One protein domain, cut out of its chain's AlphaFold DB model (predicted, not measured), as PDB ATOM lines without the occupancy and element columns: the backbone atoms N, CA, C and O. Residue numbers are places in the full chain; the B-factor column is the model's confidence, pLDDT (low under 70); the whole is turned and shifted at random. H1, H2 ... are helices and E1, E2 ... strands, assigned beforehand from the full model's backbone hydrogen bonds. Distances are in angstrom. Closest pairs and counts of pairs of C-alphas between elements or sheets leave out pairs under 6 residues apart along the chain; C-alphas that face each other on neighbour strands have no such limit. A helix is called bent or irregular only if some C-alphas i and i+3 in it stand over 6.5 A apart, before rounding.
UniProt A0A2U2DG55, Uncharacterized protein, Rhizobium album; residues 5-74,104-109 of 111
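Overview. This is residues 5 to 74 and 104 to 109 of the 111 residues of an uncharacterized protein of Rhizobium album (UniProt A0A2U2DG55). One curled, strongly twisted sheet of five strands bends like part of a barrel round one long helix, H1, which packs in the hollow of the sheet and has C-alphas near those of all five strands. A short helix, H2, is on the opposite face, beside the strands, and the link between the helices makes a loop that sticks out at residues 37 to 42, of which 37 belongs to H1. The printed part has 76 residues, with two named helices and five named strands in the order E1, E2, H1, H2, E3, E4, E5; the sheet's order is E2, E1, E3, E4, E5, all antiparallel. The class is mixed, helices and strands, and the whole is compact, with a radius of gyration of the C-alphas of 11.9 A, though elongated in outline, 39 by 22 by 17 A.

Arrangement. E1, residues 5 to 9, and E2, residues 14 to 18, form a hairpin, with N 7 and O 16 2.9 A apart. H1, residues 21 to 37, is on the sheet; its closest C-alphas to E1 are those of Ala 24 and Leu 7, 6.1 A apart. H2, residues 45 to 49, is on the opposite face at a height over the sheet of 5.6 A, over none of the strands. H1 and H2 are close but not clearly touching, the closest C-alphas being those of Ile 32 and Val 47, 6.9 A apart. E3, residues 51 to 55, is antiparallel to E1 at 145 degrees, with N 6 and O 53 2.8 A apart. E2, H1, H2 and E3 make a split strand-helix-strand unit, two strands running the same way with E1 between them in the sheet, and its crossover is right-handed. E4, residues 65 to 74, forms a hairpin with E3, with N 52 and O 68 2.8 A apart. E5, residues 104 to 108, is antiparallel to E4 at 143 degrees, with N 71 and O 105 2.8 A apart; its closest C-alphas to H1 are those of Met 106 and Leu 25, 6.6 A apart. E2 and E5 are the edge strands and are apart. In H1 every O i to N i+4 pair is within hydrogen-bond range; in H2 0 of 1 is, beside 1 of 2 O i to N i+3 pairs.

Along the chain. E1 begins at C-alpha 5, (-9.836, -22.915, 42.130). H1 runs 24.2 A from C-alpha 21, (-16.408, -24.116, 39.859), to C-alpha 37. H2 is only just irregular: C-alphas 45 and 48 are 6.8 A apart. E4 is the longest strand, 26.8 A, and E5 runs 13.2 A to C-alpha 108, (-20.264, -28.945, 46.714).

Size, cuts and confidence. The C-alphas farthest apart, those of Pro 41 and Asp 56, are 38.9 A apart. Residues 75 to 103 are not printed, and C-alphas 74 and 104 are 7.9 A apart across this cut. Of the links that are printed whole, none is long. The mean pLDDT of the printed part is 89.2; residues 39 to 42 and residue 74 are under 70.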
ATOM      1  N   LEU A   5      -9.353 -21.584  41.795       96.12
ATOM      2  CA  LEU A   5      -9.836 -22.915  42.130       96.12
ATOM      3  C   LEU A   5      -8.799 -23.944  41.706       96.12
ATOM      4  O   LEU A   5      -8.289 -23.867  40.593       96.12
ATOM      5  N   TYR A   6      -8.521 -24.919  42.556       97.12
ATOM      6  CA  TYR A   6      -7.568 -25.989  42.302       97.12
ATOM      7  C   TYR A   6      -8.259 -27.330  42.481       97.12
ATOM      8  O   TYR A   6      -8.791 -27.609  43.552       97.12
ATOM      9  N   LEU A   7      -8.247 -28.153  41.435       97.06
ATOM     10  CA  LEU A   7      -8.629 -29.559  41.510       97.06
ATOM     11  C   LEU A   7      -7.410 -30.370  41.943       97.06
ATOM     12  O   LEU A   7      -6.380 -30.312  41.275       97.06
ATOM     13  N   PHE A   8      -7.543 -31.113  43.032       96.94
ATOM     14  CA  PHE A   8      -6.559 -32.074  43.495       96.94
ATOM     15  C   PHE A   8      -6.831 -33.452  42.883       96.94
ATOM     16  O   PHE A   8      -7.920 -34.006  43.057       96.94
ATOM     17  N   ASP A   9      -5.832 -33.973  42.177       94.38
ATOM     18  CA  ASP A   9      -5.764 -35.336  41.661       94.38
ATOM     19  C   ASP A   9      -4.883 -36.172  42.608       94.38
ATOM     20  O   ASP A   9      -3.663 -35.974  42.645       94.38
ATOM     21  N   PRO A  10      -5.467 -37.090  43.391       91.25
ATOM     22  CA  PRO A  10      -4.721 -37.869  44.370       91.25
ATOM     23  C   PRO A  10      -3.939 -39.041  43.750       91.25
ATOM     24  O   PRO A  10      -3.024 -39.558  44.387       91.25
ATOM     25  N   GLY A  11      -4.233 -39.434  42.506       87.56
ATOM     26  CA  GLY A  11      -3.465 -40.443  41.775       87.56
ATOM     27  C   GLY A  11      -2.076 -39.944  41.365       87.56
ATOM     28  O   GLY A  11      -1.120 -40.721  41.347       87.56
ATOM     29  N   PHE A  12      -1.950 -38.640  41.093       89.69
ATOM     30  CA  PHE A  12      -0.674 -37.986  40.767       89.69
ATOM     31  C   PHE A  12      -0.150 -37.049  41.865       89.69
ATOM     32  O   PHE A  12       0.979 -36.569  41.766       89.69
ATOM     33  N   CYS A  13      -0.929 -36.814  42.924       91.19
ATOM     34  CA  CYS A  13      -0.659 -35.811  43.957       91.19
ATOM     35  C   CYS A  13      -0.492 -34.391  43.381       91.19
ATOM     36  O   CYS A  13       0.363 -33.628  43.835       91.19
ATOM     37  N   GLU A  14      -1.303 -34.028  42.384       93.62
ATOM     38  CA  GLU A  14      -1.181 -32.762  41.650       93.62
ATOM     39  C   GLU A  14      -2.386 -31.840  41.854       93.62
ATOM     40  O   GLU A  14      -3.530 -32.279  41.960       93.62
ATOM     41  N   TYR A  15      -2.128 -30.528  41.855       95.00
ATOM     42  CA  TYR A  15      -3.156 -29.490  41.876       95.00
ATOM     43  C   TYR A  15      -3.231 -28.800  40.515       95.00
ATOM     44  O   TYR A  15      -2.293 -28.122  40.097       95.00
ATOM     45  N   THR A  16      -4.370 -28.919  39.840       96.00
ATOM     46  CA  THR A  16      -4.602 -28.268  38.546       96.00
ATOM     47  C   THR A  16      -5.520 -27.056  38.713       96.00
ATOM     48  O   THR A  16      -6.644 -27.221  39.200       96.00
ATOM     49  N   PRO A  17      -5.104 -25.844  38.295       96.56
ATOM     50  CA  PRO A  17      -5.943 -24.656  38.379       96.56
ATOM     51  C   PRO A  17      -7.140 -24.744  37.424       96.56
ATOM     52  O   PRO A  17      -7.027 -25.205  36.289       96.56
ATOM     53  N   GLN A  18      -8.289 -24.257  37.882       96.31
ATOM     54  CA  GLN A  18      -9.574 -24.334  37.201       96.31
ATOM     55  C   GLN A  18     -10.165 -22.930  37.008       96.31
ATOM     56  O   GLN A  18     -10.123 -22.106  37.926       96.31
ATOM     57  N   PRO A  19     -10.747 -22.628  35.833       94.00
ATOM     58  CA  PRO A  19     -11.255 -21.291  35.523       94.00
ATOM     59  C   PRO A  19     -12.583 -20.957  36.222       94.00
ATOM     60  O   PRO A  19     -12.956 -19.789  36.303       94.00
ATOM     61  N   SER A  20     -13.326 -21.967  36.683       94.56
ATOM     62  CA  SER A  20     -14.602 -21.815  37.386       94.56
ATOM     63  C   SER A  20     -14.933 -23.069  38.198       94.56
ATOM     64  O   SER A  20     -14.336 -24.127  37.987       94.56
ATOM     65  N   LEU A  21     -15.917 -22.964  39.098       93.69
ATOM     66  CA  LEU A  21     -16.408 -24.116  39.859       93.69
ATOM     67  C   LEU A  21     -17.002 -25.180  38.930       93.69
ATOM     68  O   LEU A  21     -16.678 -26.351  39.076       93.69
ATOM     69  N   ASP A  22     -17.792 -24.782  37.930       94.81
ATOM     70  CA  ASP A  22     -18.367 -25.721  36.959       94.81
ATOM     71  C   ASP A  22     -17.282 -26.484  36.179       94.81
ATOM     72  O   ASP A  22     -17.406 -27.689  35.966       94.81
ATOM     73  N   ALA A  23     -16.191 -25.808  35.795       94.50
ATOM     74  CA  ALA A  23     -15.060 -26.447  35.125       94.50
ATOM     75  C   ALA A  23     -14.303 -27.408  36.055       94.50
ATOM     76  O   ALA A  23     -13.922 -28.499  35.628       94.50
ATOM     77  N   ALA A  24     -14.137 -27.035  37.329       94.94
ATOM     78  CA  ALA A  24     -13.533 -27.899  38.338       94.94
ATOM     79  C   ALA A  24     -14.370 -29.164  38.574       94.94
ATOM     80  O   ALA A  24     -13.824 -30.263  38.576       94.94
ATOM     81  N   LEU A  25     -15.694 -29.022  38.703       95.00
ATOM     82  CA  LEU A  25     -16.616 -30.143  38.887       95.00
ATOM     83  C   LEU A  25     -16.634 -31.066  37.664       95.00
ATOM     84  O   LEU A  25     -16.531 -32.277  37.825       95.00
ATOM     85  N   ALA A  26     -16.699 -30.516  36.449       93.81
ATOM     86  CA  ALA A  26     -16.653 -31.313  35.224       93.81
ATOM     87  C   ALA A  26     -15.323 -32.075  35.069       93.81
ATOM     88  O   ALA A  26     -15.317 -33.245  34.677       93.81
ATOM     89  N   SER A  27     -14.199 -31.433  35.409       94.75
ATOM     90  CA  SER A  27     -12.874 -32.068  35.385       94.75
ATOM     91  C   SER A  27     -12.762 -33.169  36.437       94.75
ATOM     92  O   SER A  27     -12.297 -34.261  36.129       94.75
ATOM     93  N   ALA A  28     -13.263 -32.927  37.649       93.69
ATOM     94  CA  ALA A  28     -13.293 -33.918  38.716       93.69
ATOM     95  C   ALA A  28     -14.193 -35.117  38.372       93.69
ATOM     96  O   ALA A  28     -13.799 -36.257  38.576       93.69
ATOM     97  N   THR A  29     -15.367 -34.896  37.770       91.31
ATOM     98  CA  THR A  29     -16.211 -35.986  37.248       91.31
ATOM     99  C   THR A  29     -15.501 -36.779  36.153       91.31
ATOM    100  O   THR A  29     -15.601 -38.002  36.117       91.31
ATOM    101  N   SER A  30     -14.751 -36.106  35.280       90.88
ATOM    102  CA  SER A  30     -13.947 -36.791  34.262       90.88
ATOM    103  C   SER A  30     -12.839 -37.636  34.898       90.88
ATOM    104  O   SER A  30     -12.582 -38.735  34.421       90.88
ATOM    105  N   LEU A  31     -12.233 -37.160  35.991       91.38
ATOM    106  CA  LEU A  31     -11.232 -37.903  36.757       91.38
ATOM    107  C   LEU A  31     -11.832 -39.140  37.440       91.38
ATOM    108  O   LEU A  31     -11.266 -40.222  37.330       91.38
ATOM    109  N   ILE A  32     -13.009 -39.007  38.060       88.75
ATOM    110  CA  ILE A  32     -13.755 -40.139  38.633       88.75
ATOM    111  C   ILE A  32     -14.013 -41.203  37.559       88.75
ATOM    112  O   ILE A  32     -13.724 -42.374  37.778       88.75
ATOM    113  N   ASN A  33     -14.488 -40.802  36.376       84.94
ATOM    114  CA  ASN A  33     -14.706 -41.734  35.268       84.94
ATOM    115  C   ASN A  33     -13.391 -42.368  34.783       84.94
ATOM    116  O   ASN A  33     -13.349 -43.565  34.530       84.94
ATOM    117  N   ALA A  34     -12.299 -41.605  34.710       85.62
ATOM    118  CA  ALA A  34     -10.997 -42.144  34.323       85.62
ATOM    119  C   ALA A  34     -10.444 -43.156  35.343       85.62
ATOM    120  O   ALA A  34      -9.758 -44.100  34.955       85.62
ATOM    121  N   TYR A  35     -10.720 -42.978  36.638       84.88
ATOM    122  CA  TYR A  35     -10.392 -43.972  37.663       84.88
ATOM    123  C   TYR A  35     -11.325 -45.181  37.615       84.88
ATOM    124  O   TYR A  35     -10.870 -46.297  37.848       84.88
ATOM    125  N   ARG A  36     -12.593 -44.979  37.245       79.31
ATOM    126  CA  ARG A  36     -13.533 -46.070  36.969       79.31
ATOM    127  C   ARG A  36     -13.042 -46.957  35.827       79.31
ATOM    128  O   ARG A  36     -13.071 -48.170  35.957       79.31
ATOM    129  N   ASP A  37     -12.531 -46.363  34.752       76.81
ATOM    130  CA  ASP A  37     -11.987 -47.103  33.604       76.81
ATOM    131  C   ASP A  37     -10.708 -47.892  33.951       76.81
ATOM    132  O   ASP A  37     -10.352 -48.844  33.259       76.81
ATOM    133  N   GLN A  38     -10.002 -47.494  35.013       72.56
ATOM    134  CA  GLN A  38      -8.819 -48.186  35.547       72.56
ATOM    135  C   GLN A  38      -9.163 -49.209  36.637       72.56
ATOM    136  O   GLN A  38      -8.266 -49.868  37.162       72.56
ATOM    137  N   CYS A  39     -10.437 -49.315  37.005       66.62
ATOM    138  CA  CYS A  39     -10.897 -50.185  38.068       66.62
ATOM    139  C   CYS A  39     -10.789 -51.657  37.640       66.62
ATOM    140  O   CYS A  39     -11.476 -52.096  36.721       66.62
ATOM    141  N   ASP A  40      -9.918 -52.405  38.319       57.69
ATOM    142  CA  ASP A  40      -9.762 -53.853  38.162       57.69
ATOM    143  C   ASP A  40      -9.204 -54.470  39.459       57.69
ATOM    144  O   ASP A  40      -8.026 -54.268  39.766       57.69
ATOM    145  N   PRO A  41      -9.978 -55.223  40.263       65.00
ATOM    146  CA  PRO A  41     -11.434 -55.340  40.343       65.00
ATOM    147  C   PRO A  41     -12.036 -54.393  41.396       65.00
ATOM    148  O   PRO A  41     -13.137 -54.651  41.861       65.00
ATOM    149  N   GLU A  42     -11.283 -53.405  41.886       66.69
ATOM    150  CA  GLU A  42     -11.671 -52.503  42.975       66.69
ATOM    151  C   GLU A  42     -11.361 -51.050  42.607       66.69
ATOM    152  O   GLU A  42     -10.451 -50.774  41.818       66.69
ATOM    153  N   TRP A  43     -12.143 -50.106  43.142       75.19
ATOM    154  CA  TRP A  43     -11.834 -48.689  42.969       75.19
ATOM    155  C   TRP A  43     -10.466 -48.389  43.587       75.19
ATOM    156  O   TRP A  43     -10.135 -48.953  44.632       75.19
ATOM    157  N   PRO A  44      -9.682 -47.473  43.005       76.25
ATOM    158  CA  PRO A  44      -8.477 -47.017  43.671       76.25
ATOM    159  C   PRO A  44      -8.829 -46.356  45.009       76.25
ATOM    160  O   PRO A  44      -9.678 -45.470  45.039       76.25
ATOM    161  N   GLU A  45      -8.152 -46.736  46.099       79.06
ATOM    162  CA  GLU A  45      -8.419 -46.216  47.459       79.06
ATOM    163  C   GLU A  45      -8.382 -44.680  47.538       79.06
ATOM    164  O   GLU A  45      -9.032 -44.062  48.373       79.06
ATOM    165  N   TYR A  46      -7.628 -44.047  46.641       81.94
ATOM    166  CA  TYR A  46      -7.463 -42.603  46.589       81.94
ATOM    167  C   TYR A  46      -8.602 -41.867  45.871       81.94
ATOM    168  O   TYR A  46      -8.612 -40.638  45.885       81.94
ATOM    169  N   VAL A  47      -9.561 -42.558  45.237       85.00
ATOM    170  CA  VAL A  47     -10.682 -41.888  44.549       85.00
ATOM    171  C   VAL A  47     -11.471 -40.992  45.499       85.00
ATOM    172  O   VAL A  47     -11.960 -39.959  45.060       85.00
ATOM    173  N   GLU A  48     -11.523 -41.343  46.788       85.75
ATOM    174  CA  GLU A  48     -12.187 -40.604  47.869       85.75
ATOM    175  C   GLU A  48     -11.525 -39.252  48.203       85.75
ATOM    176  O   GLU A  48     -12.122 -38.408  48.874       85.75
ATOM    177  N   ASP A  49     -10.309 -39.010  47.710       91.25
ATOM    178  CA  ASP A  49      -9.532 -37.808  48.011       91.25
ATOM    179  C   ASP A  49      -9.558 -36.749  46.903       91.25
ATOM    180  O   ASP A  49      -8.912 -35.707  47.037       91.25
ATOM    181  N   ILE A  50     -10.344 -36.942  45.838       94.75
ATOM    182  CA  ILE A  50     -10.554 -35.903  44.820       94.75
ATOM    183  C   ILE A  50     -11.260 -34.700  45.459       94.75
ATOM    184  O   ILE A  50     -12.391 -34.780  45.953       94.75
ATOM    185  N   ARG A  51     -10.592 -33.544  45.438       96.56
ATOM    186  CA  ARG A  51     -11.027 -32.330  46.143       96.56
ATOM    187  C   ARG A  51     -10.831 -31.093  45.288       96.56
ATOM    188  O   ARG A  51      -9.929 -31.027  44.463       96.56
ATOM    189  N   VAL A  52     -11.662 -30.086  45.516       96.62
ATOM    190  CA  VAL A  52     -11.517 -28.762  44.918       96.62
ATOM    191  C   VAL A  52     -11.321 -27.749  46.032       96.62
ATOM    192  O   VAL A  52     -12.173 -27.627  46.915       96.62
ATOM    193  N   TYR A  53     -10.225 -27.003  45.961       96.44
ATOM    194  CA  TYR A  53      -9.885 -25.941  46.901       96.44
ATOM    195  C   TYR A  53      -9.961 -24.573  46.226       96.44
ATOM    196  O   TYR A  53      -9.618 -24.423  45.059       96.44
ATOM    197  N   GLU A  54     -10.398 -23.565  46.964       95.44
ATOM    198  CA  GLU A  54     -10.279 -22.150  46.628       95.44
ATOM    199  C   GLU A  54      -9.096 -21.581  47.421       95.44
ATOM    200  O   GLU A  54      -9.152 -21.511  48.651       95.44
ATOM    201  N   SER A  55      -8.021 -21.204  46.727       94.81
ATOM    202  CA  SER A  55      -6.780 -20.700  47.330       94.81
ATOM    203  C   SER A  55      -6.244 -19.492  46.557       94.81
ATOM    204  O   SER A  55      -6.475 -19.351  45.353       94.81
ATOM    205  N   ASP A  56      -5.538 -18.601  47.246       93.44
ATOM    206  CA  ASP A  56      -4.687 -17.577  46.632       93.44
ATOM    207  C   ASP A  56      -3.193 -17.945  46.649       93.44
ATOM    208  O   ASP A  56      -2.395 -17.228  46.040       93.44
ATOM    209  N   ASP A  57      -2.841 -19.075  47.269       91.94
ATOM    210  CA  ASP A  57      -1.508 -19.669  47.262       91.94
ATOM    211  C   ASP A  57      -1.433 -20.840  46.256       91.94
ATOM    212  O   ASP A  57      -2.081 -21.873  46.465       91.94
ATOM    213  N   PRO A  58      -0.677 -20.696  45.148       89.25
ATOM    214  CA  PRO A  58      -0.459 -21.765  44.180       89.25
ATOM    215  C   PRO A  58       0.544 -22.835  44.639       89.25
ATOM    216  O   PRO A  58       0.568 -23.900  44.023       89.25
ATOM    217  N   GLU A  59       1.391 -22.562  45.636       90.12
ATOM    218  CA  GLU A  59       2.388 -23.517  46.142       90.12
ATOM    219  C   GLU A  59       1.751 -24.506  47.122       90.12
ATOM    220  O   GLU A  59       2.070 -25.695  47.085       90.12
ATOM    221  N   GLU A  60       0.777 -24.047  47.917       90.75
ATOM    222  CA  GLU A  60       0.025 -24.892  48.853       90.75
ATOM    223  C   GLU A  60      -1.508 -24.741  48.716       90.75
ATOM    224  O   GLU A  60      -2.197 -24.358  49.666       90.75
ATOM    225  N   PRO A  61      -2.120 -25.097  47.562       92.06
ATOM    226  CA  PRO A  61      -3.559 -24.905  47.357       92.06
ATOM    227  C   PRO A  61      -4.454 -25.651  48.355       92.06
ATOM    228  O   PRO A  61      -5.589 -25.238  48.593       92.06
ATOM    229  N   GLY A  62      -3.953 -26.747  48.931       90.69
ATOM    230  CA  GLY A  62      -4.663 -27.570  49.911       90.69
ATOM    231  C   GLY A  62      -4.865 -26.908  51.280       90.69
ATOM    232  O   GLY A  62      -5.738 -27.351  52.023       90.69
ATOM    233  N   GLU A  63      -4.122 -25.843  51.607       92.81
ATOM    234  CA  GLU A  63      -4.392 -25.015  52.797       92.81
ATOM    235  C   GLU A  63      -5.571 -24.048  52.584       92.81
ATOM    236  O   GLU A  63      -6.076 -23.433  53.529       92.81
ATOM    237  N   GLY A  64      -6.032 -23.927  51.336       91.81
ATOM    238  CA  GLY A  64      -7.176 -23.120  50.955       91.81
ATOM    239  C   GLY A  64      -8.514 -23.667  51.455       91.81
ATOM    240  O   GLY A  64      -8.639 -24.679  52.147       91.81
ATOM    241  N   LYS A  65      -9.585 -22.983  51.066       94.12
ATOM    242  CA  LYS A  65     -10.948 -23.370  51.424       94.12
ATOM    243  C   LYS A  65     -11.404 -24.546  50.562       94.12
ATOM    244  O   LYS A  65     -11.530 -24.404  49.352       94.12
ATOM    245  N   LEU A  66     -11.755 -25.673  51.176       95.19
ATOM    246  CA  LEU A  66     -12.419 -26.775  50.474       95.19
ATOM    247  C   LEU A  66     -13.808 -26.328  49.981       95.19
ATOM    248  O   LEU A  66     -14.657 -25.930  50.782       95.19
ATOM    249  N   VAL A  67     -14.043 -26.392  48.669       95.81
ATOM    250  CA  VAL A  67     -15.312 -25.981  48.038       95.81
ATOM    251  C   VAL A  67     -16.108 -27.146  47.473       95.81
ATOM    252  O   VAL A  67     -17.334 -27.073  47.405       95.81
ATOM    253  N   ALA A  68     -15.443 -28.227  47.083       95.06
ATOM    254  CA  ALA A  68     -16.094 -29.456  46.668       95.06
ATOM    255  C   ALA A  68     -15.197 -30.650  46.972       95.06
ATOM    256  O   ALA A  68     -13.974 -30.531  47.011       95.06
ATOM    257  N   TRP A  69     -15.814 -31.800  47.159       95.69
ATOM    258  CA  TRP A  69     -15.127 -33.060  47.385       95.69
ATOM    259  C   TRP A  69     -15.946 -34.195  46.803       95.69
ATOM    260  O   TRP A  69     -17.158 -34.076  46.611       95.69
ATOM    261  N   VAL A  70     -15.266 -35.269  46.465       93.00
ATOM    262  CA  VAL A  70     -15.907 -36.510  46.067       93.00
ATOM    263  C   VAL A  70     -16.593 -37.164  47.270       93.00
ATOM    264  O   VAL A  70     -16.129 -37.072  48.403       93.00
ATOM    265  N   VAL A  71     -17.731 -37.799  47.021       90.06
ATOM    266  CA  VAL A  71     -18.482 -38.573  48.007       90.06
ATOM    267  C   VAL A  71     -18.974 -39.859  47.368       90.06
ATOM    268  O   VAL A  71     -19.301 -39.881  46.175       90.06
ATOM    269  N   GLU A  72     -19.081 -40.910  48.176       88.12
ATOM    270  CA  GLU A  72     -19.803 -42.116  47.787       88.12
ATOM    271  C   GLU A  72     -21.251 -41.762  47.426       88.12
ATOM    272  O   GLU A  72     -21.970 -41.058  48.149       88.12
ATOM    273  N   HIS A  73     -21.707 -42.267  46.289       79.88
ATOM    274  CA  HIS A  73     -23.062 -42.105  45.807       79.88
ATOM    275  C   HIS A  73     -23.560 -43.404  45.187       79.88
ATOM    276  O   HIS A  73     -22.856 -44.056  44.434       79.88
ATOM    277  N   ASN A  74     -24.818 -43.751  45.464       67.50
ATOM    278  CA  ASN A  74     -25.455 -44.987  45.010       67.50
ATOM    279  C   ASN A  74     -24.692 -46.242  45.435       67.50
ATOM    280  O   ASN A  74     -23.857 -46.773  44.711       67.50
ATOM    281  N   TYR A 104     -19.092 -42.832  42.613       86.38
ATOM    282  CA  TYR A 104     -18.586 -41.604  43.215       86.38
ATOM    283  C   TYR A 104     -19.097 -40.391  42.458       86.38
ATOM    284  O   TYR A 104     -19.257 -40.393  41.238       86.38
ATOM    285  N   ARG A 105     -19.362 -39.306  43.184       89.94
ATOM    286  CA  ARG A 105     -19.717 -38.021  42.573       89.94
ATOM    287  C   ARG A 105     -19.089 -36.874  43.334       89.94
ATOM    288  O   ARG A 105     -18.807 -36.993  44.518       89.94
ATOM    289  N   MET A 106     -18.999 -35.723  42.682       93.94
ATOM    290  CA  MET A 106     -18.639 -34.487  43.368       93.94
ATOM    291  C   MET A 106     -19.826 -33.904  44.130       93.94
ATOM    292  O   MET A 106     -20.925 -33.757  43.590       93.94
ATOM    293  N   GLU A 107     -19.578 -33.501  45.369       94.31
ATOM    294  CA  GLU A 107     -20.488 -32.733  46.200       94.31
ATOM    295  C   GLU A 107     -19.875 -31.372  46.540       94.31
ATOM    296  O   GLU A 107     -18.724 -31.262  46.959       94.31
ATOM    297  N   VAL A 108     -20.659 -30.309  46.345       94.12
ATOM    298  CA  VAL A 108     -20.264 -28.945  46.714       94.12
ATOM    299  C   VAL A 108     -20.497 -28.748  48.207       94.12
ATOM    300  O   VAL A 108     -21.603 -28.981  48.704       94.12
ATOM    301  N   VAL A 109     -19.480 -28.253  48.909       91.44
ATOM    302  CA  VAL A 109     -19.559 -27.925  50.333       91.44
ATOM    303  C   VAL A 109     -20.484 -26.717  50.499       91.44
ATOM    304  O   VAL A 109     -20.136 -25.589  50.148       91.44
TER     305      VAL A 109